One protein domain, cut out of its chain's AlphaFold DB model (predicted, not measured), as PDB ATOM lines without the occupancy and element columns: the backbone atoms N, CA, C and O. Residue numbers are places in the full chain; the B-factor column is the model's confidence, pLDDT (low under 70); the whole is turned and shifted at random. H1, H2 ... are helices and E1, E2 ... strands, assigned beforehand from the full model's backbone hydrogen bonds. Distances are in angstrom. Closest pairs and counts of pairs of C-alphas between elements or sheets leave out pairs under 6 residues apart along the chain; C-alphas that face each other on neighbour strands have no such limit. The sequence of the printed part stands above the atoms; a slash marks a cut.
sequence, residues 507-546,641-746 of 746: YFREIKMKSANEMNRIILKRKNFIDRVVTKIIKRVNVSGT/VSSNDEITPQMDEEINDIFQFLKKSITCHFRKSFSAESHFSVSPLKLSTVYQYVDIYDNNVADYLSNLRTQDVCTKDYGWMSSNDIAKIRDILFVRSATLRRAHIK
ATOM      1  N   TYR A 507     -13.866 -25.449  36.090       86.19
ATOM      2  CA  TYR A 507     -14.639 -26.175  35.078       86.19
ATOM      3  C   TYR A 507     -13.778 -27.137  34.235       86.19
ATOM      4  O   TYR A 507     -14.176 -28.272  33.977       86.19
ATOM      5  N   PHE A 508     -12.559 -26.728  33.860       85.00
ATOM      6  CA  PHE A 508     -11.642 -27.555  33.061       85.00
ATOM      7  C   PHE A 508     -10.870 -28.609  33.877       85.00
ATOM      8  O   PHE A 508     -10.124 -29.395  33.296       85.00
ATOM      9  N   ARG A 509     -11.026 -28.635  35.206       83.06
ATOM     10  CA  ARG A 509     -10.502 -29.689  36.095       83.06
ATOM     11  C   ARG A 509     -11.531 -30.791  36.333       83.06
ATOM     12  O   ARG A 509     -11.162 -31.952  36.463       83.06
ATOM     13  N   GLU A 510     -12.802 -30.413  36.400       81.00
ATOM     14  CA  GLU A 510     -13.914 -31.287  36.792       81.00
ATOM     15  C   GLU A 510     -14.496 -32.092  35.616       81.00
ATOM     16  O   GLU A 510     -15.070 -33.163  35.819       81.00
ATOM     17  N   ILE A 511     -14.371 -31.596  34.377       80.12
ATOM     18  CA  ILE A 511     -15.146 -32.092  33.227       80.12
ATOM     19  C   ILE A 511     -14.280 -32.728  32.131       80.12
ATOM     20  O   ILE A 511     -13.242 -32.217  31.714       80.12
ATOM     21  N   LYS A 512     -14.764 -33.861  31.601       78.19
ATOM     22  CA  LYS A 512     -14.132 -34.624  30.512       78.19
ATOM     23  C   LYS A 512     -14.022 -33.777  29.236       78.19
ATOM     24  O   LYS A 512     -15.020 -33.225  28.775       78.19
ATOM     25  N   MET A 513     -12.848 -33.779  28.594       71.94
ATOM     26  CA  MET A 513     -12.501 -32.912  27.447       71.94
ATOM     27  C   MET A 513     -13.556 -32.840  26.326       71.94
ATOM     28  O   MET A 513     -13.796 -31.767  25.784       71.94
ATOM     29  N   LYS A 514     -14.230 -33.952  25.986       66.94
ATOM     30  CA  LYS A 514     -15.293 -33.954  24.957       66.94
ATOM     31  C   LYS A 514     -16.485 -33.053  25.323       66.94
ATOM     32  O   LYS A 514     -17.028 -32.394  24.445       66.94
ATOM     33  N   SER A 515     -16.864 -32.998  26.602       78.94
ATOM     34  CA  SER A 515     -17.932 -32.119  27.099       78.94
ATOM     35  C   SER A 515     -17.465 -30.663  27.185       78.94
ATOM     36  O   SER A 515     -18.203 -29.771  26.769       78.94
ATOM     37  N   ALA A 516     -16.216 -30.430  27.609       80.56
ATOM     38  CA  ALA A 516     -15.612 -29.098  27.605       80.56
ATOM     39  C   ALA A 516     -15.553 -28.482  26.194       80.56
ATOM     40  O   ALA A 516     -15.821 -27.295  26.033       80.56
ATOM     41  N   ASN A 517     -15.276 -29.285  25.159       84.44
ATOM     42  CA  ASN A 517     -15.241 -28.813  23.772       84.44
ATOM     43  C   ASN A 517     -16.617 -28.366  23.245       84.44
ATOM     44  O   ASN A 517     -16.699 -27.308  22.622       84.44
ATOM     45  N   GLU A 518     -17.697 -29.116  23.498       85.38
ATOM     46  CA  GLU A 518     -19.038 -28.704  23.043       85.38
ATOM     47  C   GLU A 518     -19.551 -27.490  23.835       85.38
ATOM     48  O   GLU A 518     -20.112 -26.561  23.260       85.38
ATOM     49  N   MET A 519     -19.256 -27.416  25.135       84.81
ATOM     50  CA  MET A 519     -19.520 -26.218  25.940       84.81
ATOM     51  C   MET A 519     -18.753 -24.990  25.430       84.81
ATOM     52  O   MET A 519     -19.345 -23.928  25.236       84.81
ATOM     53  N   ASN A 520     -17.464 -25.138  25.112       90.69
ATOM     54  CA  ASN A 520     -16.671 -24.084  24.475       90.69
ATOM     55  C   ASN A 520     -17.246 -23.662  23.115       90.69
ATOM     56  O   ASN A 520     -17.168 -22.487  22.769       90.69
ATOM     57  N   ARG A 521     -17.860 -24.572  22.347       90.69
ATOM     58  CA  ARG A 521     -18.526 -24.253  21.073       90.69
ATOM     59  C   ARG A 521     -19.752 -23.355  21.268       90.69
ATOM     60  O   ARG A 521     -19.967 -22.450  20.465       90.69
ATOM     61  N   ILE A 522     -20.530 -23.574  22.331       90.69
ATOM     62  CA  ILE A 522     -21.670 -22.720  22.702       90.69
ATOM     63  C   ILE A 522     -21.167 -21.337  23.149       90.69
ATOM     64  O   ILE A 522     -21.589 -20.317  22.601       90.69
ATOM     65  N   ILE A 523     -20.193 -21.294  24.064       91.88
ATOM     66  CA  ILE A 523     -19.601 -20.040  24.563       91.88
ATOM     67  C   ILE A 523     -18.954 -19.242  23.415       91.88
ATOM     68  O   ILE A 523     -19.117 -18.027  23.342       91.88
ATOM     69  N   LEU A 524     -18.288 -19.906  22.463       93.38
ATOM     70  CA  LEU A 524     -17.690 -19.267  21.287       93.38
ATOM     71  C   LEU A 524     -18.741 -18.647  20.350       93.38
ATOM     72  O   LEU A 524     -18.491 -17.575  19.800       93.38
ATOM     73  N   LYS A 525     -19.932 -19.250  20.198       91.19
ATOM     74  CA  LYS A 525     -21.055 -18.602  19.490       91.19
ATOM     75  C   LYS A 525     -21.468 -17.305  20.193       91.19
ATOM     76  O   LYS A 525     -21.582 -16.278  19.523       91.19
ATOM     77  N   ARG A 526     -21.641 -17.327  21.526       90.69
ATOM     78  CA  ARG A 526     -21.994 -16.128  22.313       90.69
ATOM     79  C   ARG A 526     -20.914 -15.051  22.204       90.69
ATOM     80  O   ARG A 526     -21.244 -13.912  21.891       90.69
ATOM     81  N   LYS A 527     -19.637 -15.420  22.367       93.75
ATOM     82  CA  LYS A 527     -18.484 -14.525  22.180       93.75
ATOM     83  C   LYS A 527     -18.549 -13.832  20.818       93.75
ATOM     84  O   LYS A 527     -18.601 -12.611  20.755       93.75
ATOM     85  N   ASN A 528     -18.631 -14.608  19.736       93.06
ATOM     86  CA  ASN A 528     -18.649 -14.075  18.373       93.06
ATOM     87  C   ASN A 528     -19.871 -13.175  18.099       93.06
ATOM     88  O   ASN A 528     -19.781 -12.259  17.283       93.06
ATOM     89  N   PHE A 529     -21.007 -13.408  18.765       91.12
ATOM     90  CA  PHE A 529     -22.163 -12.510  18.721       91.12
ATOM     91  C   PHE A 529     -21.879 -11.178  19.435       91.12
ATOM     92  O   PHE A 529     -22.017 -10.125  18.808       91.12
ATOM     93  N   ILE A 530     -21.424 -11.210  20.694       91.50
ATOM     94  CA  ILE A 530     -21.118 -10.001  21.478       91.50
ATOM     95  C   ILE A 530     -20.021  -9.181  20.779       91.50
ATOM     96  O   ILE A 530     -20.214  -7.992  20.527       91.50
ATOM     97  N   ASP A 531     -18.922  -9.820  20.363       93.25
ATOM     98  CA  ASP A 531     -17.816  -9.188  19.632       93.25
ATOM     99  C   ASP A 531     -18.317  -8.464  18.368       93.25
ATOM    100  O   ASP A 531     -17.940  -7.313  18.125       93.25
ATOM    101  N   ARG A 532     -19.213  -9.094  17.583       92.88
ATOM    102  CA  ARG A 532     -19.846  -8.484  16.396       92.88
ATOM    103  C   ARG A 532     -20.700  -7.273  16.767       92.88
ATOM    104  O   ARG A 532     -20.531  -6.218  16.155       92.88
ATOM    105  N   VAL A 533     -21.629  -7.408  17.715       89.69
ATOM    106  CA  VAL A 533     -22.615  -6.357  18.030       89.69
ATOM    107  C   VAL A 533     -21.952  -5.159  18.713       89.69
ATOM    108  O   VAL A 533     -22.122  -4.026  18.258       89.69
ATOM    109  N   VAL A 534     -21.100  -5.392  19.714       90.81
ATOM    110  CA  VAL A 534     -20.351  -4.326  20.395       90.81
ATOM    111  C   VAL A 534     -19.398  -3.629  19.410       90.81
ATOM    112  O   VAL A 534     -19.384  -2.401  19.332       90.81
ATOM    113  N   THR A 535     -18.694  -4.366  18.539       91.56
ATOM    114  CA  THR A 535     -17.854  -3.747  17.491       91.56
ATOM    115  C   THR A 535     -18.667  -2.922  16.481       91.56
ATOM    116  O   THR A 535     -18.214  -1.841  16.094       91.56
ATOM    117  N   LYS A 536     -19.863  -3.370  16.055       89.81
ATOM    118  CA  LYS A 536     -20.761  -2.574  15.186       89.81
ATOM    119  C   LYS A 536     -21.091  -1.222  15.834       89.81
ATOM    120  O   LYS A 536     -20.992  -0.187  15.173       89.81
ATOM    121  N   ILE A 537     -21.474  -1.226  17.111       87.81
ATOM    122  CA  ILE A 537     -21.911  -0.023  17.833       87.81
ATOM    123  C   ILE A 537     -20.725   0.925  18.091       87.81
ATOM    124  O   ILE A 537     -20.838   2.107  17.776       87.81
ATOM    125  N   ILE A 538     -19.557   0.423  18.525       88.69
ATOM    126  CA  ILE A 538     -18.319   1.228  18.654       88.69
ATOM    127  C   ILE A 538     -17.997   1.947  17.334       88.69
ATOM    128  O   ILE A 538     -17.774   3.160  17.312       88.69
ATOM    129  N   LYS A 539     -18.032   1.226  16.205       88.44
ATOM    130  CA  LYS A 539     -17.768   1.811  14.880       88.44
ATOM    131  C   LYS A 539     -18.783   2.897  14.506       88.44
ATOM    132  O   LYS A 539     -18.380   3.927  13.971       88.44
ATOM    133  N   ARG A 540     -20.071   2.718  14.828       84.62
ATOM    134  CA  ARG A 540     -21.122   3.731  14.599       84.62
ATOM    135  C   ARG A 540     -20.905   5.004  15.421       84.62
ATOM    136  O   ARG A 540     -20.981   6.091  14.856       84.62
ATOM    137  N   VAL A 541     -20.583   4.871  16.710       83.19
ATOM    138  CA  VAL A 541     -20.327   6.001  17.628       83.19
ATOM    139  C   VAL A 541     -19.133   6.843  17.163       83.19
ATOM    140  O   VAL A 541     -19.199   8.072  17.140       83.19
ATOM    141  N   ASN A 542     -18.060   6.198  16.701       80.00
ATOM    142  CA  ASN A 542     -16.891   6.901  16.166       80.00
ATOM    143  C   ASN A 542     -17.212   7.676  14.865       80.00
ATOM    144  O   ASN A 542     -16.682   8.766  14.632       80.00
ATOM    145  N   VAL A 543     -18.110   7.151  14.022       78.50
ATOM    146  CA  VAL A 543     -18.559   7.823  12.788       78.50
ATOM    147  C   VAL A 543     -19.508   8.993  13.079       78.50
ATOM    148  O   VAL A 543     -19.395  10.030  12.425       78.50
ATOM    149  N   SER A 544     -20.420   8.877  14.052       66.19
ATOM    150  CA  SER A 544     -21.333   9.976  14.402       66.19
ATOM    151  C   SER A 544     -20.600  11.158  15.044       66.19
ATOM    152  O   SER A 544     -20.843  12.297  14.641       66.19
ATOM    153  N   GLY A 545     -19.635  10.908  15.937       59.31
ATOM    154  CA  GLY A 545     -18.778  11.957  16.505       59.31
ATOM    155  C   GLY A 545     -18.060  12.780  15.427       59.31
ATOM    156  O   GLY A 545     -18.129  14.008  15.432       59.31
ATOM    157  N   THR A 546     -17.481  12.102  14.430       55.69
ATOM    158  CA  THR A 546     -16.787  12.733  13.288       55.69
ATOM    159  C   THR A 546     -17.721  13.585  12.410       55.69
ATOM    160  O   THR A 546     -17.296  14.565  11.802       55.69
ATOM    161  N   VAL A 641     -28.723  -4.031  15.093       53.12
ATOM    162  CA  VAL A 641     -29.247  -5.387  14.928       53.12
ATOM    163  C   VAL A 641     -29.423  -5.687  13.433       53.12
ATOM    164  O   VAL A 641     -29.861  -4.826  12.672       53.12
ATOM    165  N   SER A 642     -29.029  -6.878  12.970       51.69
ATOM    166  CA  SER A 642     -29.414  -7.337  11.627       51.69
ATOM    167  C   SER A 642     -30.806  -7.958  11.697       51.69
ATOM    168  O   SER A 642     -31.129  -8.574  12.703       51.69
ATOM    169  N   SER A 643     -31.578  -7.942  10.609       48.12
ATOM    170  CA  SER A 643     -32.900  -8.604  10.498       48.12
ATOM    171  C   SER A 643     -32.934 -10.114  10.813       48.12
ATOM    172  O   SER A 643     -33.997 -10.721  10.776       48.12
ATOM    173  N   ASN A 644     -31.771 -10.720  11.070       49.66
ATOM    174  CA  ASN A 644     -31.559 -12.143  11.315       49.66
ATOM    175  C   ASN A 644     -30.864 -12.395  12.675       49.66
ATOM    176  O   ASN A 644     -30.607 -13.545  13.021       49.66
ATOM    177  N   ASP A 645     -30.484 -11.340  13.407       56.09
ATOM    178  CA  ASP A 645     -29.942 -11.434  14.765       56.09
ATOM    179  C   ASP A 645     -31.152 -11.292  15.735       56.09
ATOM    180  O   ASP A 645     -31.505 -10.173  16.098       56.09
ATOM    181  N   GLU A 646     -31.825 -12.385  16.129       55.09
ATOM    182  CA  GLU A 646     -32.875 -12.336  17.172       55.09
ATOM    183  C   GLU A 646     -32.244 -11.969  18.526       55.09
ATOM    184  O   GLU A 646     -31.570 -12.792  19.151       55.09
ATOM    185  N   ILE A 647     -32.435 -10.727  18.980       61.66
ATOM    186  CA  ILE A 647     -31.952 -10.265  20.286       61.66
ATOM    187  C   ILE A 647     -33.113 -10.278  21.284       61.66
ATOM    188  O   ILE A 647     -34.195  -9.767  21.000       61.66
ATOM    189  N   THR A 648     -32.896 -10.894  22.448       67.81
ATOM    190  CA  THR A 648     -33.860 -10.877  23.557       67.81
ATOM    191  C   THR A 648     -33.563  -9.705  24.503       67.81
ATOM    192  O   THR A 648     -32.401  -9.308  24.605       67.81
ATOM    193  N   PRO A 649     -34.542  -9.193  25.274       69.06
ATOM    194  CA  PRO A 649     -34.317  -8.060  26.183       69.06
ATOM    195  C   PRO A 649     -33.159  -8.265  27.176       69.06
ATOM    196  O   PRO A 649     -32.403  -7.343  27.455       69.06
ATOM    197  N   GLN A 650     -32.941  -9.502  27.638       67.88
ATOM    198  CA  GLN A 650     -31.811  -9.845  28.511       67.88
ATOM    199  C   GLN A 650     -30.443  -9.692  27.813       67.88
ATOM    200  O   GLN A 650     -29.430  -9.413  28.453       67.88
ATOM    201  N   MET A 651     -30.389  -9.888  26.493       73.62
ATOM    202  CA  MET A 651     -29.186  -9.628  25.703       73.62
ATOM    203  C   MET A 651     -28.992  -8.127  25.451       73.62
ATOM    204  O   MET A 651     -27.843  -7.691  25.402       73.62
ATOM    205  N   ASP A 652     -30.076  -7.351  25.330       75.00
ATOM    206  CA  ASP A 652     -30.015  -5.886  25.240       75.00
ATOM    207  C   ASP A 652     -29.430  -5.278  26.522       75.00
ATOM    208  O   ASP A 652     -28.522  -4.447  26.449       75.00
ATOM    209  N   GLU A 653     -29.879  -5.751  27.689       82.62
ATOM    210  CA  GLU A 653     -29.320  -5.399  29.001       82.62
ATOM    211  C   GLU A 653     -27.824  -5.747  29.092       82.62
ATOM    212  O   GLU A 653     -27.006  -4.872  29.383       82.62
ATOM    213  N   GLU A 654     -27.429  -6.986  28.754       85.38
ATOM    214  CA  GLU A 654     -26.016  -7.406  28.782       85.38
ATOM    215  C   GLU A 654     -25.129  -6.531  27.878       85.38
ATOM    216  O   GLU A 654     -24.021  -6.163  28.275       85.38
ATOM    217  N   ILE A 655     -25.599  -6.168  26.678       87.38
ATOM    218  CA  ILE A 655     -24.838  -5.319  25.753       87.38
ATOM    219  C   ILE A 655     -24.793  -3.864  26.243       87.38
ATOM    220  O   ILE A 655     -23.730  -3.242  26.179       87.38
ATOM    221  N   ASN A 656     -25.902  -3.314  26.750       86.31
ATOM    222  CA  ASN A 656     -25.931  -1.972  27.336       86.31
ATOM    223  C   ASN A 656     -24.936  -1.849  28.495       86.31
ATOM    224  O   ASN A 656     -24.152  -0.902  28.526       86.31
ATOM    225  N   ASP A 657     -24.910  -2.819  29.405       87.69
ATOM    226  CA  ASP A 657     -24.044  -2.777  30.582       87.69
ATOM    227  C   ASP A 657     -22.560  -2.942  30.212       87.69
ATOM    228  O   ASP A 657     -21.713  -2.223  30.755       87.69
ATOM    229  N   ILE A 658     -22.236  -3.760  29.196       90.25
ATOM    230  CA  ILE A 658     -20.901  -3.769  28.565       90.25
ATOM    231  C   ILE A 658     -20.552  -2.370  28.034       90.25
ATOM    232  O   ILE A 658     -19.430  -1.899  28.226       90.25
ATOM    233  N   PHE A 659     -21.497  -1.661  27.407       84.81
ATOM    234  CA  PHE A 659     -21.265  -0.295  26.931       84.81
ATOM    235  C   PHE A 659     -21.072   0.727  28.052       84.81
ATOM    236  O   PHE A 659     -20.207   1.595  27.917       84.81
ATOM    237  N   GLN A 660     -21.823   0.642  29.151       86.56
ATOM    238  CA  GLN A 660     -21.616   1.533  30.295       86.56
ATOM    239  C   GLN A 660     -20.273   1.243  30.984       86.56
ATOM    240  O   GLN A 660     -19.559   2.181  31.328       86.56
ATOM    241  N   PHE A 661     -19.867  -0.027  31.103       89.25
ATOM    242  CA  PHE A 661     -18.522  -0.402  31.554       89.25
ATOM    243  C   PHE A 661     -17.431   0.172  30.643       89.25
ATOM    244  O   PHE A 661     -16.518   0.836  31.129       89.25
ATOM    245  N   LEU A 662     -17.542  -0.003  29.321       87.69
ATOM    246  CA  LEU A 662     -16.559   0.532  28.377       87.69
ATOM    247  C   LEU A 662     -16.433   2.059  28.484       87.69
ATOM    248  O   LEU A 662     -15.309   2.559  28.481       87.69
ATOM    249  N   LYS A 663     -17.547   2.788  28.662       85.44
ATOM    250  CA  LYS A 663     -17.559   4.247  28.887       85.44
ATOM    251  C   LYS A 663     -16.862   4.688  30.181       85.44
ATOM    252  O   LYS A 663     -16.389   5.820  30.218       85.44
ATOM    253  N   LYS A 664     -16.754   3.835  31.214       83.62
ATOM    254  CA  LYS A 664     -15.939   4.134  32.413       83.62
ATOM    255  C   LYS A 664     -14.446   4.259  32.062       83.62
ATOM    256  O   LYS A 664     -13.713   4.947  32.768       83.62
ATOM    257  N   SER A 665     -13.980   3.641  30.968       81.06
ATOM    258  CA  SER A 665     -12.613   3.836  30.475       81.06
ATOM    259  C   SER A 665     -12.477   5.118  29.653       81.06
ATOM    260  O   SER A 665     -13.095   5.279  28.598       81.06
ATOM    261  N   ILE A 666     -11.512   5.952  30.043       79.06
ATOM    262  CA  ILE A 666     -11.017   7.105  29.274       79.06
ATOM    263  C   ILE A 666     -10.547   6.751  27.847       79.06
ATOM    264  O   ILE A 666     -10.418   7.637  27.004       79.06
ATOM    265  N   THR A 667     -10.328   5.467  27.534       80.81
ATOM    266  CA  THR A 667      -9.962   4.998  26.187       80.81
ATOM    267  C   THR A 667     -11.145   4.515  25.340       80.81
ATOM    268  O   THR A 667     -10.929   4.081  24.209       80.81
ATOM    269  N   CYS A 668     -12.395   4.609  25.818       82.31
ATOM    270  CA  CYS A 668     -13.582   4.139  25.089       82.31
ATOM    271  C   CYS A 668     -13.664   4.696  23.657       82.31
ATOM    272  O   CYS A 668     -13.793   3.939  22.695       82.31
ATOM    273  N   HIS A 669     -13.496   6.012  23.504       78.50
ATOM    274  CA  HIS A 669     -13.518   6.723  22.214       78.50
ATOM    275  C   HIS A 669     -12.330   6.383  21.294       78.50
ATOM    276  O   HIS A 669     -12.267   6.818  20.146       78.50
ATOM    277  N   PHE A 670     -11.364   5.611  21.794       83.06
ATOM    278  CA  PHE A 670     -10.209   5.135  21.045       83.06
ATOM    279  C   PHE A 670     -10.332   3.669  20.602       83.06
ATOM    280  O   PHE A 670      -9.469   3.197  19.859       83.06
ATOM    281  N   ARG A 671     -11.397   2.957  20.984       89.81
ATOM    282  CA  ARG A 671     -11.634   1.580  20.537       89.81
ATOM    283  C   ARG A 671     -12.094   1.518  19.077       89.81
ATOM    284  O   ARG A 671     -12.773   2.410  18.567       89.81
ATOM    285  N   LYS A 672     -11.694   0.446  18.403       90.56
ATOM    286  CA  LYS A 672     -11.963   0.095  16.998       90.56
ATOM    287  C   LYS A 672     -12.762  -1.206  16.886       90.56
ATOM    288  O   LYS A 672     -13.532  -1.378  15.937       90.56
ATOM    289  N   SER A 673     -12.593  -2.083  17.868       92.56
ATOM    290  CA  SER A 673     -13.326  -3.328  18.080       92.56
ATOM    291  C   SER A 673     -13.486  -3.593  19.582       92.56
ATOM    292  O   SER A 673     -13.119  -2.762  20.414       92.56
ATOM    293  N   PHE A 674     -14.078  -4.737  19.910       93.69
ATOM    294  CA  PHE A 674     -14.217  -5.267  21.260       93.69
ATOM    295  C   PHE A 674     -13.946  -6.775  21.257       93.69
ATOM    296  O   PHE A 674     -14.215  -7.435  20.251       93.69
ATOM    297  N   SER A 675     -13.449  -7.313  22.373       94.31
ATOM    298  CA  SER A 675     -13.333  -8.756  22.607       94.31
ATOM    299  C   SER A 675     -13.863  -9.134  23.994       94.31
ATOM    300  O   SER A 675     -13.273  -8.818  25.029       94.31
ATOM    301  N   ALA A 676     -14.961  -9.889  24.013       94.50
ATOM    302  CA  ALA A 676     -15.591 -10.411  25.222       94.50
ATOM    303  C   ALA A 676     -14.674 -11.375  26.005       94.50
ATOM    304  O   ALA A 676     -14.788 -11.480  27.225       94.50
ATOM    305  N   GLU A 677     -13.732 -12.047  25.326       93.50
ATOM    306  CA  GLU A 677     -12.715 -12.897  25.975       93.50
ATOM    307  C   GLU A 677     -11.638 -12.059  26.682       93.50
ATOM    308  O   GLU A 677     -11.159 -12.488  27.729       93.50
ATOM    309  N   SER A 678     -11.304 -10.864  26.163       94.06
ATOM    310  CA  SER A 678     -10.386  -9.909  26.814       94.06
ATOM    311  C   SER A 678     -10.994  -9.308  28.078       94.06
ATOM    312  O   SER A 678     -10.281  -9.040  29.040       94.06
ATOM    313  N   HIS A 679     -12.309  -9.082  28.052       95.12
ATOM    314  CA  HIS A 679     -13.023  -8.294  29.051       95.12
ATOM    315  C   HIS A 679     -13.817  -9.124  30.077       95.12
ATOM    316  O   HIS A 679     -14.493  -8.551  30.918       95.12
ATOM    317  N   PHE A 680     -13.720 -10.461  30.063       95.31
ATOM    318  CA  PHE A 680     -14.473 -11.368  30.958       95.31
ATOM    319  C   PHE A 680     -16.008 -11.311  30.770       95.31
ATOM    320  O   PHE A 680     -16.775 -11.739  31.628       95.31
ATOM    321  N   SER A 681     -16.480 -10.824  29.617       93.69
ATOM    322  CA  SER A 681     -17.913 -10.767  29.273       93.69
ATOM    323  C   SER A 681     -18.485 -12.113  28.811       93.69
ATOM    324  O   SER A 681     -19.688 -12.233  28.613       93.69
ATOM    325  N   VAL A 682     -17.634 -13.126  28.646       93.88
ATOM    326  CA  VAL A 682     -18.008 -14.539  28.495       93.88
ATOM    327  C   VAL A 682     -17.114 -15.395  29.389       93.88
ATOM    328  O   VAL A 682     -15.978 -15.013  29.682       93.88
ATOM    329  N   SER A 683     -17.591 -16.575  29.794       92.50
ATOM    330  CA  SER A 683     -16.760 -17.542  30.524       92.50
ATOM    331  C   SER A 683     -15.471 -17.879  29.753       92.50
ATOM    332  O   SER A 683     -15.538 -18.119  28.543       92.50
ATOM    333  N   PRO A 684     -14.304 -17.967  30.416       92.75
ATOM    334  CA  PRO A 684     -13.052 -18.314  29.753       92.75
ATOM    335  C   PRO A 684     -13.103 -19.662  29.025       92.75
ATOM    336  O   PRO A 684     -13.524 -20.675  29.577       92.75
ATOM    337  N   LEU A 685     -12.599 -19.683  27.789       91.00
ATOM    338  CA  LEU A 685     -12.547 -20.871  26.921       91.00
ATOM    339  C   LEU A 685     -11.372 -21.823  27.250       91.00
ATOM    340  O   LEU A 685     -11.129 -22.786  26.519       91.00
ATOM    341  N   LYS A 686     -10.589 -21.528  28.297       90.69
ATOM    342  CA  LYS A 686      -9.306 -22.171  28.629       90.69
ATOM    343  C   LYS A 686      -9.152 -22.314  30.148       90.69
ATOM    344  O   LYS A 686      -9.652 -21.483  30.899       90.69
ATOM    345  N   LEU A 687      -8.374 -23.310  30.588       90.69
ATOM    346  CA  LEU A 687      -8.065 -23.566  32.007       90.69
ATOM    347  C   LEU A 687      -7.379 -22.383  32.718       90.69
ATOM    348  O   LEU A 687      -7.528 -22.250  33.926       90.69
ATOM    349  N   SER A 688      -6.608 -21.557  32.009       93.56
ATOM    350  CA  SER A 688      -5.955 -20.358  32.554       93.56
ATOM    351  C   SER A 688      -6.032 -19.231  31.528       93.56
ATOM    352  O   SER A 688      -5.593 -19.399  30.386       93.56
ATOM    353  N   THR A 689      -6.560 -18.086  31.956       94.31
ATOM    354  CA  THR A 689      -6.552 -16.826  31.205       94.31
ATOM    355  C   THR A 689      -6.074 -15.708  32.130       94.31
ATOM    356  O   THR A 689      -6.282 -15.760  33.344       94.31
ATOM    357  N   VAL A 690      -5.379 -14.715  31.570       95.69
ATOM    358  CA  VAL A 690      -4.784 -13.610  32.332       95.69
ATOM    359  C   VAL A 690      -5.464 -12.301  31.957       95.69
ATOM    360  O   VAL A 690      -5.511 -11.953  30.781       95.69
ATOM    361  N   TYR A 691      -5.946 -11.589  32.971       97.44
ATOM    362  CA  TYR A 691      -6.642 -10.305  32.855       97.44
ATOM    363  C   TYR A 691      -5.853  -9.217  33.583       97.44
ATOM    364  O   TYR A 691      -5.150  -9.538  34.541       97.44
ATOM    365  N   GLN A 692      -5.981  -7.949  33.177       97.25
ATOM    366  CA  GLN A 692      -5.660  -6.807  34.045       97.25
ATOM    367  C   GLN A 692      -6.933  -6.368  34.771       97.25
ATOM    368  O   GLN A 692      -7.997  -6.375  34.157       97.25
ATOM    369  N   TYR A 693      -6.844  -5.967  36.044       96.94
ATOM    370  CA  TYR A 693      -8.034  -5.667  36.858       96.94
ATOM    371  C   TYR A 693      -8.948  -4.594  36.241       96.94
ATOM    372  O   TYR A 693     -10.159  -4.789  36.185       96.94
ATOM    373  N   VAL A 694      -8.375  -3.518  35.689       94.81
ATOM    374  CA  VAL A 694      -9.104  -2.436  34.995       94.81
ATOM    375  C   VAL A 694      -9.884  -2.891  33.748       94.81
ATOM    376  O   VAL A 694     -10.789  -2.192  33.302       94.81
ATOM    377  N   ASP A 695      -9.550  -4.049  33.172       95.31
ATOM    378  CA  ASP A 695     -10.224  -4.588  31.986       95.31
ATOM    379  C   ASP A 695     -11.322  -5.613  32.335       95.31
ATOM    380  O   ASP A 695     -11.977  -6.121  31.430       95.31
ATOM    381  N   ILE A 696     -11.573  -5.925  33.610       96.00
ATOM    382  CA  ILE A 696     -12.584  -6.920  34.006       96.00
ATOM    383  C   ILE A 696     -13.989  -6.300  34.017       96.00
ATOM    384  O   ILE A 696     -14.292  -5.437  34.840       96.00
ATOM    385  N   TYR A 697     -14.879  -6.800  33.156       93.81
ATOM    386  CA  TYR A 697     -16.306  -6.479  33.171       93.81
ATOM    387  C   TYR A 697     -17.061  -7.303  34.230       93.81
ATOM    388  O   TYR A 697     -17.699  -8.321  33.944       93.81
ATOM    389  N   ASP A 698     -17.006  -6.833  35.473       94.06
ATOM    390  CA  ASP A 698     -17.920  -7.244  36.537       94.06
ATOM    391  C   ASP A 698     -18.105  -6.097  37.541       94.06
ATOM    392  O   ASP A 698     -17.124  -5.497  37.987       94.06
ATOM    393  N   ASN A 699     -19.355  -5.773  37.891       91.62
ATOM    394  CA  ASN A 699     -19.640  -4.656  38.799       91.62
ATOM    395  C   ASN A 699     -19.102  -4.923  40.212       91.62
ATOM    396  O   ASN A 699     -18.487  -4.037  40.787       91.62
ATOM    397  N   ASN A 700     -19.207  -6.151  40.732       94.38
ATOM    398  CA  ASN A 700     -18.692  -6.490  42.061       94.38
ATOM    399  C   ASN A 700     -17.158  -6.380  42.108       94.38
ATOM    400  O   ASN A 700     -16.605  -5.969  43.123       94.38
ATOM    401  N   VAL A 701     -16.460  -6.714  41.013       95.12
ATOM    402  CA  VAL A 701     -15.006  -6.488  40.904       95.12
ATOM    403  C   VAL A 701     -14.691  -4.991  40.849       95.12
ATOM    404  O   VAL A 701     -13.798  -4.542  41.564       95.12
ATOM    405  N   ALA A 702     -15.424  -4.205  40.057       92.19
ATOM    406  CA  ALA A 702     -15.228  -2.755  39.971       92.19
ATOM    407  C   ALA A 702     -15.489  -2.042  41.314       92.19
ATOM    408  O   ALA A 702     -14.711  -1.172  41.706       92.19
ATOM    409  N   ASP A 703     -16.534  -2.450  42.033       92.75
ATOM    410  CA  ASP A 703     -16.930  -1.893  43.327       92.75
ATOM    411  C   ASP A 703     -16.017  -2.380  44.468       92.75
ATOM    412  O   ASP A 703     -15.781  -1.648  45.430       92.75
ATOM    413  N   TYR A 704     -15.424  -3.575  44.354       94.94
ATOM    414  CA  TYR A 704     -14.364  -4.010  45.269       94.94
ATOM    415  C   TYR A 704     -13.068  -3.221  45.047       94.94
ATOM    416  O   TYR A 704     -12.436  -2.790  46.009       94.94
ATOM    417  N   LEU A 705     -12.675  -3.002  43.786       94.12
ATOM    418  CA  LEU A 705     -11.471  -2.242  43.438       94.12
ATOM    419  C   LEU A 705     -11.589  -0.768  43.850       94.12
ATOM    420  O   LEU A 705     -10.639  -0.233  44.406       94.12
ATOM    421  N   SER A 706     -12.742  -0.122  43.649       90.88
ATOM    422  CA  SER A 706     -12.932   1.293  44.013       90.88
ATOM    423  C   SER A 706     -12.835   1.568  45.520       90.88
ATOM    424  O   SER A 706     -12.483   2.680  45.911       90.88
ATOM    425  N   ASN A 707     -13.087   0.555  46.356       91.50
ATOM    426  CA  ASN A 707     -12.962   0.608  47.814       91.50
ATOM    427  C   ASN A 707     -11.661  -0.044  48.340       91.50
ATOM    428  O   ASN A 707     -11.486  -0.186  49.553       91.50
ATOM    429  N   LEU A 708     -10.745  -0.465  47.459       93.44
ATOM    430  CA  LEU A 708      -9.521  -1.164  47.847       93.44
ATOM    431  C   LEU A 708      -8.473  -0.191  48.402       93.44
ATOM    432  O   LEU A 708      -8.000   0.707  47.705       93.44
ATOM    433  N   ARG A 709      -8.030  -0.428  49.642       93.44
ATOM    434  CA  ARG A 709      -6.825   0.204  50.193       93.44
ATOM    435  C   ARG A 709      -5.590  -0.591  49.771       93.44
ATOM    436  O   ARG A 709      -5.484  -1.778  50.069       93.44
ATOM    437  N   THR A 710      -4.640   0.076  49.121       94.94
ATOM    438  CA  THR A 710      -3.347  -0.516  48.759       94.94
ATOM    439  C   THR A 710      -2.473  -0.784  49.987       94.94
ATOM    440  O   THR A 710      -2.548  -0.066  50.986       94.94
ATOM    441  N   GLN A 711      -1.604  -1.792  49.895       94.19
ATOM    442  CA  GLN A 711      -0.501  -2.013  50.833       94.19
ATOM    443  C   GLN A 711       0.512  -0.858  50.778       94.19
ATOM    444  O   GLN A 711       0.687  -0.234  49.734       94.19
ATOM    445  N   ASP A 712       1.239  -0.630  51.874       92.69
ATOM    446  CA  ASP A 712       2.272   0.415  51.948       92.69
ATOM    447  C   ASP A 712       3.560   0.040  51.172       92.69
ATOM    448  O   ASP A 712       4.385   0.901  50.870       92.69
ATOM    449  N   VAL A 713       3.738  -1.244  50.826       94.50
ATOM    450  CA  VAL A 713       4.898  -1.776  50.090       94.50
ATOM    451  C   VAL A 713       4.435  -2.638  48.917       94.50
ATOM    452  O   VAL A 713       3.642  -3.564  49.084       94.50
ATOM    453  N   CYS A 714       4.986  -2.383  47.729       96.62
ATOM    454  CA  CYS A 714       4.759  -3.216  46.555       96.62
ATOM    455  C   CYS A 714       5.495  -4.562  46.677       96.62
ATOM    456  O   CYS A 714       6.723  -4.606  46.739       96.62
ATOM    457  N   THR A 715       4.756  -5.671  46.644       96.62
ATOM    458  CA  THR A 715       5.295  -7.042  46.754       96.62
ATOM    459  C   THR A 715       5.418  -7.745  45.398       96.62
ATOM    460  O   THR A 715       4.701  -7.412  44.453       96.62
ATOM    461  N   LYS A 716       6.288  -8.759  45.285       96.38
ATOM    462  CA  LYS A 716       6.468  -9.509  44.029       96.38
ATOM    463  C   LYS A 716       5.221 -10.300  43.617       96.38
ATOM    464  O   LYS A 716       4.855 -10.295  42.444       96.38
ATOM    465  N   ASP A 717       4.570 -10.969  44.563       94.56
ATOM    466  CA  ASP A 717       3.471 -11.898  44.268       94.56
ATOM    467  C   ASP A 717       2.090 -11.227  44.208       94.56
ATOM    468  O   ASP A 717       1.203 -11.702  43.493       94.56
ATOM    469  N   TYR A 718       1.904 -10.120  44.936       95.50
ATOM    470  CA  TYR A 718       0.603  -9.452  45.096       95.50
ATOM    471  C   TYR A 718       0.611  -7.966  44.700       95.50
ATOM    472  O   TYR A 718      -0.451  -7.348  44.591       95.50
ATOM    473  N   GLY A 719       1.785  -7.382  44.440       96.88
ATOM    474  CA  GLY A 719       1.936  -5.961  44.141       96.88
ATOM    475  C   GLY A 719       1.464  -5.101  45.304       96.88
ATOM    476  O   GLY A 719       1.866  -5.325  46.447       96.88
ATOM    477  N   TRP A 720       0.595  -4.147  44.991       97.88
ATOM    478  CA  TRP A 720      -0.033  -3.207  45.914       97.88
ATOM    479  C   TRP A 720      -1.320  -3.728  46.573       97.88
ATOM    480  O   TRP A 720      -1.893  -3.035  47.404       97.88
ATOM    481  N   MET A 721      -1.803  -4.923  46.226       96.50
ATOM    482  CA  MET A 721      -3.027  -5.520  46.790       96.50
ATOM    483  C   MET A 721      -2.663  -6.596  47.817       96.50
ATOM    484  O   MET A 721      -1.584  -7.180  47.713       96.50
ATOM    485  N   SER A 722      -3.520  -6.898  48.800       95.69
ATOM    486  CA  SER A 722      -3.252  -8.028  49.705       95.69
ATOM    487  C   SER A 722      -3.591  -9.376  49.053       95.69
ATOM    488  O   SER A 722      -4.393  -9.466  48.117       95.69
ATOM    489  N   SER A 723      -3.026 -10.460  49.588       95.38
ATOM    490  CA  SER A 723      -3.398 -11.832  49.212       95.38
ATOM    491  C   SER A 723      -4.901 -12.100  49.386       95.38
ATOM    492  O   SER A 723      -5.500 -12.780  48.553       95.38
ATOM    493  N   ASN A 724      -5.516 -11.512  50.419       95.56
ATOM    494  CA  ASN A 724      -6.942 -11.628  50.724       95.56
ATOM    495  C   ASN A 724      -7.824 -10.885  49.705       95.56
ATOM    496  O   ASN A 724      -8.888 -11.385  49.347       95.56
ATOM    497  N   ASP A 725      -7.390  -9.726  49.204       95.94
ATOM    498  CA  ASP A 725      -8.113  -8.986  48.155       95.94
ATOM    499  C   ASP A 725      -8.116  -9.763  46.840       95.94
ATOM    500  O   ASP A 725      -9.152  -9.940  46.199       95.94
ATOM    501  N   ILE A 726      -6.951 -10.297  46.469       96.00
ATOM    502  CA  ILE A 726      -6.788 -11.102  45.258       96.00
ATOM    503  C   ILE A 726      -7.571 -12.423  45.378       96.00
ATOM    504  O   ILE A 726      -8.110 -12.897  44.378       96.00
ATOM    505  N   ALA A 727      -7.677 -13.011  46.576       96.25
ATOM    506  CA  ALA A 727      -8.539 -14.166  46.828       96.25
ATOM    507  C   ALA A 727     -10.024 -13.827  46.603       96.25
ATOM    508  O   ALA A 727     -10.651 -14.441  45.744       96.25
ATOM    509  N   LYS A 728     -10.550 -12.778  47.250       96.44
ATOM    510  CA  LYS A 728     -11.949 -12.340  47.071       96.44
ATOM    511  C   LYS A 728     -12.292 -12.038  45.609       96.44
ATOM    512  O   LYS A 728     -13.351 -12.436  45.134       96.44
ATOM    513  N   ILE A 729     -11.395 -11.380  44.866       97.19
ATOM    514  CA  ILE A 729     -11.617 -11.109  43.436       97.19
ATOM    515  C   ILE A 729     -11.625 -12.415  42.623       97.19
ATOM    516  O   ILE A 729     -12.448 -12.551  41.719       97.19
ATOM    517  N   ARG A 730     -10.787 -13.412  42.950       96.62
ATOM    518  CA  ARG A 730     -10.894 -14.753  42.337       96.62
ATOM    519  C   ARG A 730     -12.246 -15.398  42.629       96.62
ATOM    520  O   ARG A 730     -12.835 -15.946  41.703       96.62
ATOM    521  N   ASP A 731     -12.750 -15.305  43.856       96.38
ATOM    522  CA  ASP A 731     -14.035 -15.895  44.251       96.38
ATOM    523  C   ASP A 731     -15.214 -15.254  43.500       96.38
ATOM    524  O   ASP A 731     -16.058 -15.967  42.948       96.38
ATOM    525  N   ILE A 732     -15.214 -13.922  43.359       96.88
ATOM    526  CA  ILE A 732     -16.168 -13.190  42.506       96.88
ATOM    527  C   ILE A 732     -16.089 -13.698  41.056       96.88
ATOM    528  O   ILE A 732     -17.112 -14.056  40.467       96.88
ATOM    529  N   LEU A 733     -14.883 -13.801  40.484       96.94
ATOM    530  CA  LEU A 733     -14.679 -14.304  39.119       96.94
ATOM    531  C   LEU A 733     -15.112 -15.774  38.955       96.94
ATOM    532  O   LEU A 733     -15.632 -16.138  37.898       96.94
ATOM    533  N   PHE A 734     -14.959 -16.623  39.977       95.56
ATOM    534  CA  PHE A 734     -15.439 -18.008  39.953       95.56
ATOM    535  C   PHE A 734     -16.969 -18.071  39.884       95.56
ATOM    536  O   PHE A 734     -17.516 -18.754  39.011       95.56
ATOM    537  N   VAL A 735     -17.663 -17.319  40.746       95.25
ATOM    538  CA  VAL A 735     -19.133 -17.223  40.744       95.25
ATOM    539  C   VAL A 735     -19.637 -16.632  39.424       95.25
ATOM    540  O   VAL A 735     -20.563 -17.178  38.812       95.25
ATOM    541  N   ARG A 736     -18.995 -15.570  38.924       94.69
ATOM    542  CA  ARG A 736     -19.334 -14.930  37.646       94.69
ATOM    543  C   ARG A 736     -19.108 -15.866  36.453       94.69
ATOM    544  O   ARG A 736     -20.023 -16.015  35.650       94.69
ATOM    545  N   SER A 737     -17.974 -16.572  36.364       94.50
ATOM    546  CA  SER A 737     -17.702 -17.536  35.278       94.50
ATOM    547  C   SER A 737     -18.685 -18.712  35.278       94.50
ATOM    548  O   SER A 737     -19.171 -19.115  34.218       94.50
ATOM    549  N   ALA A 738     -19.040 -19.240  36.455       92.25
ATOM    550  CA  ALA A 738     -20.056 -20.284  36.571       92.25
ATOM    551  C   ALA A 738     -21.456 -19.781  36.170       92.25
ATOM    552  O   ALA A 738     -22.222 -20.519  35.546       92.25
ATOM    553  N   THR A 739     -21.778 -18.523  36.483       92.62
ATOM    554  CA  THR A 739     -23.049 -17.882  36.118       92.62
ATOM    555  C   THR A 739     -23.135 -17.620  34.615       92.62
ATOM    556  O   THR A 739     -24.124 -18.005  33.998       92.62
ATOM    557  N   LEU A 740     -22.079 -17.068  34.006       91.88
ATOM    558  CA  LEU A 740     -21.967 -16.869  32.557       91.88
ATOM    559  C   LEU A 740     -22.115 -18.198  31.797       91.88
ATOM    560  O   LEU A 740     -22.919 -18.280  30.873       91.88
ATOM    561  N   ARG A 741     -21.476 -19.288  32.254       90.62
ATOM    562  CA  ARG A 741     -21.673 -20.636  31.682       90.62
ATOM    563  C   ARG A 741     -23.141 -21.051  31.684       90.62
ATOM    564  O   ARG A 741     -23.644 -21.500  30.661       90.62
ATOM    565  N   ARG A 742     -23.829 -20.906  32.822       88.75
ATOM    566  CA  ARG A 742     -25.254 -21.257  32.963       88.75
ATOM    567  C   ARG A 742     -26.164 -20.361  32.121       88.75
ATOM    568  O   ARG A 742     -27.197 -20.840  31.670       88.75
ATOM    569  N   ALA A 743     -25.795 -19.097  31.923       86.88
ATOM    570  CA  ALA A 743     -26.525 -18.162  31.075       86.88
ATOM    571  C   ALA A 743     -26.347 -18.487  29.585       86.88
ATOM    572  O   ALA A 743     -27.322 -18.473  28.853       86.88
ATOM    573  N   HIS A 744     -25.136 -18.839  29.141       81.62
ATOM    574  CA  HIS A 744     -24.855 -19.142  27.733       81.62
ATOM    575  C   HIS A 744     -25.335 -20.535  27.275       81.62
ATOM    576  O   HIS A 744     -25.326 -20.798  26.078       81.62
ATOM    577  N   ILE A 745     -25.710 -21.436  28.197       76.44
ATOM    578  CA  ILE A 745     -26.362 -22.727  27.885       76.44
ATOM    579  C   ILE A 745     -27.851 -22.546  27.533       76.44
ATOM    580  O   ILE A 745     -28.410 -23.399  26.845       76.44
ATOM    581  N   LYS A 746     -28.485 -21.490  28.056       65.38
ATOM    582  CA  LYS A 746     -29.912 -21.192  27.883       65.38
ATOM    583  C   LYS A 746     -30.178 -20.424  26.590       65.38
ATOM    584  O   LYS A 746     -31.286 -20.639  26.062       65.38
TER     585      LYS A 746
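What this domain is: This is residues 507 to 546 and 641 to 746 of the 746 residues of the protein "Tau95 domain-containing protein" of Plasmodium fragile (UniProt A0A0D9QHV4). One long helix, H2, makes a straight post; the last helix, H5, meets it at about a right angle with its last turn and reaches far out from it, with short H4 folded beside H5 as a helical hairpin. H3 crosses the post farther along, and the link of residues 665 to 687 winds through the middle of the domain. The printed part has 146 residues, with five named helices and one named strand in the order H1 H2 H3 E1 H4 H5, and is mostly helix. It is compact, with a radius of gyration of the C-alphas of 17.0 A, and flat, spanning 54 by 47 by 23 A.

Where its parts are: H2, residues 513 to 546, is 48.0 A long, from C-alpha 513 at (-12.501, -32.912, 27.447). H1 is residues 507 to 510. H3, residues 649 to 664, is 22.9 A long. E1 is residues 688 to 692 and H4 residues 699 to 706. H5, residues 723 to 744, is 31.2 A long and ends at C-alpha 744 at (-24.855, -19.142, 27.733).

How they stand to each other: H2 touches H5 about perpendicular, at 85 degrees; their closest C-alphas, of Ile 523 and His 744, are 6.2 A apart. H2 and H3 only just touch, with 3 pairs of C-alphas within 8 A, closest Val 534 and Ile 655 at 7.1 A, at a steep tilt of 61 degrees, the same way. H4 and H5, a hairpin, touch at a shallow tilt of 19 degrees, opposite ways; the closest C-alphas are those of Val 701 and Ile 729, 6.3 A. H1 is close to H2 but not clearly touching, Phe 508 to Ala 516 being the closest C-alphas at 6.9 A. E1 pairs with no named strand and is apart from H2 and H5, among others. Every O i to N i+4 pair is within hydrogen-bond range in H2, H3, H4 and H5; H1 is too short for one.

The domain as a whole: The C-alphas farthest apart, of Ser 643 and Val 713, are 55.2 A apart. Residues 547 to 640 are cut out, with 22.1 A between C-alphas 546 and 641. The links H3 to E1 and H4 to H5 are long. Residues 514, 544 to 546, 641 to 650 and 746 have pLDDT under 70.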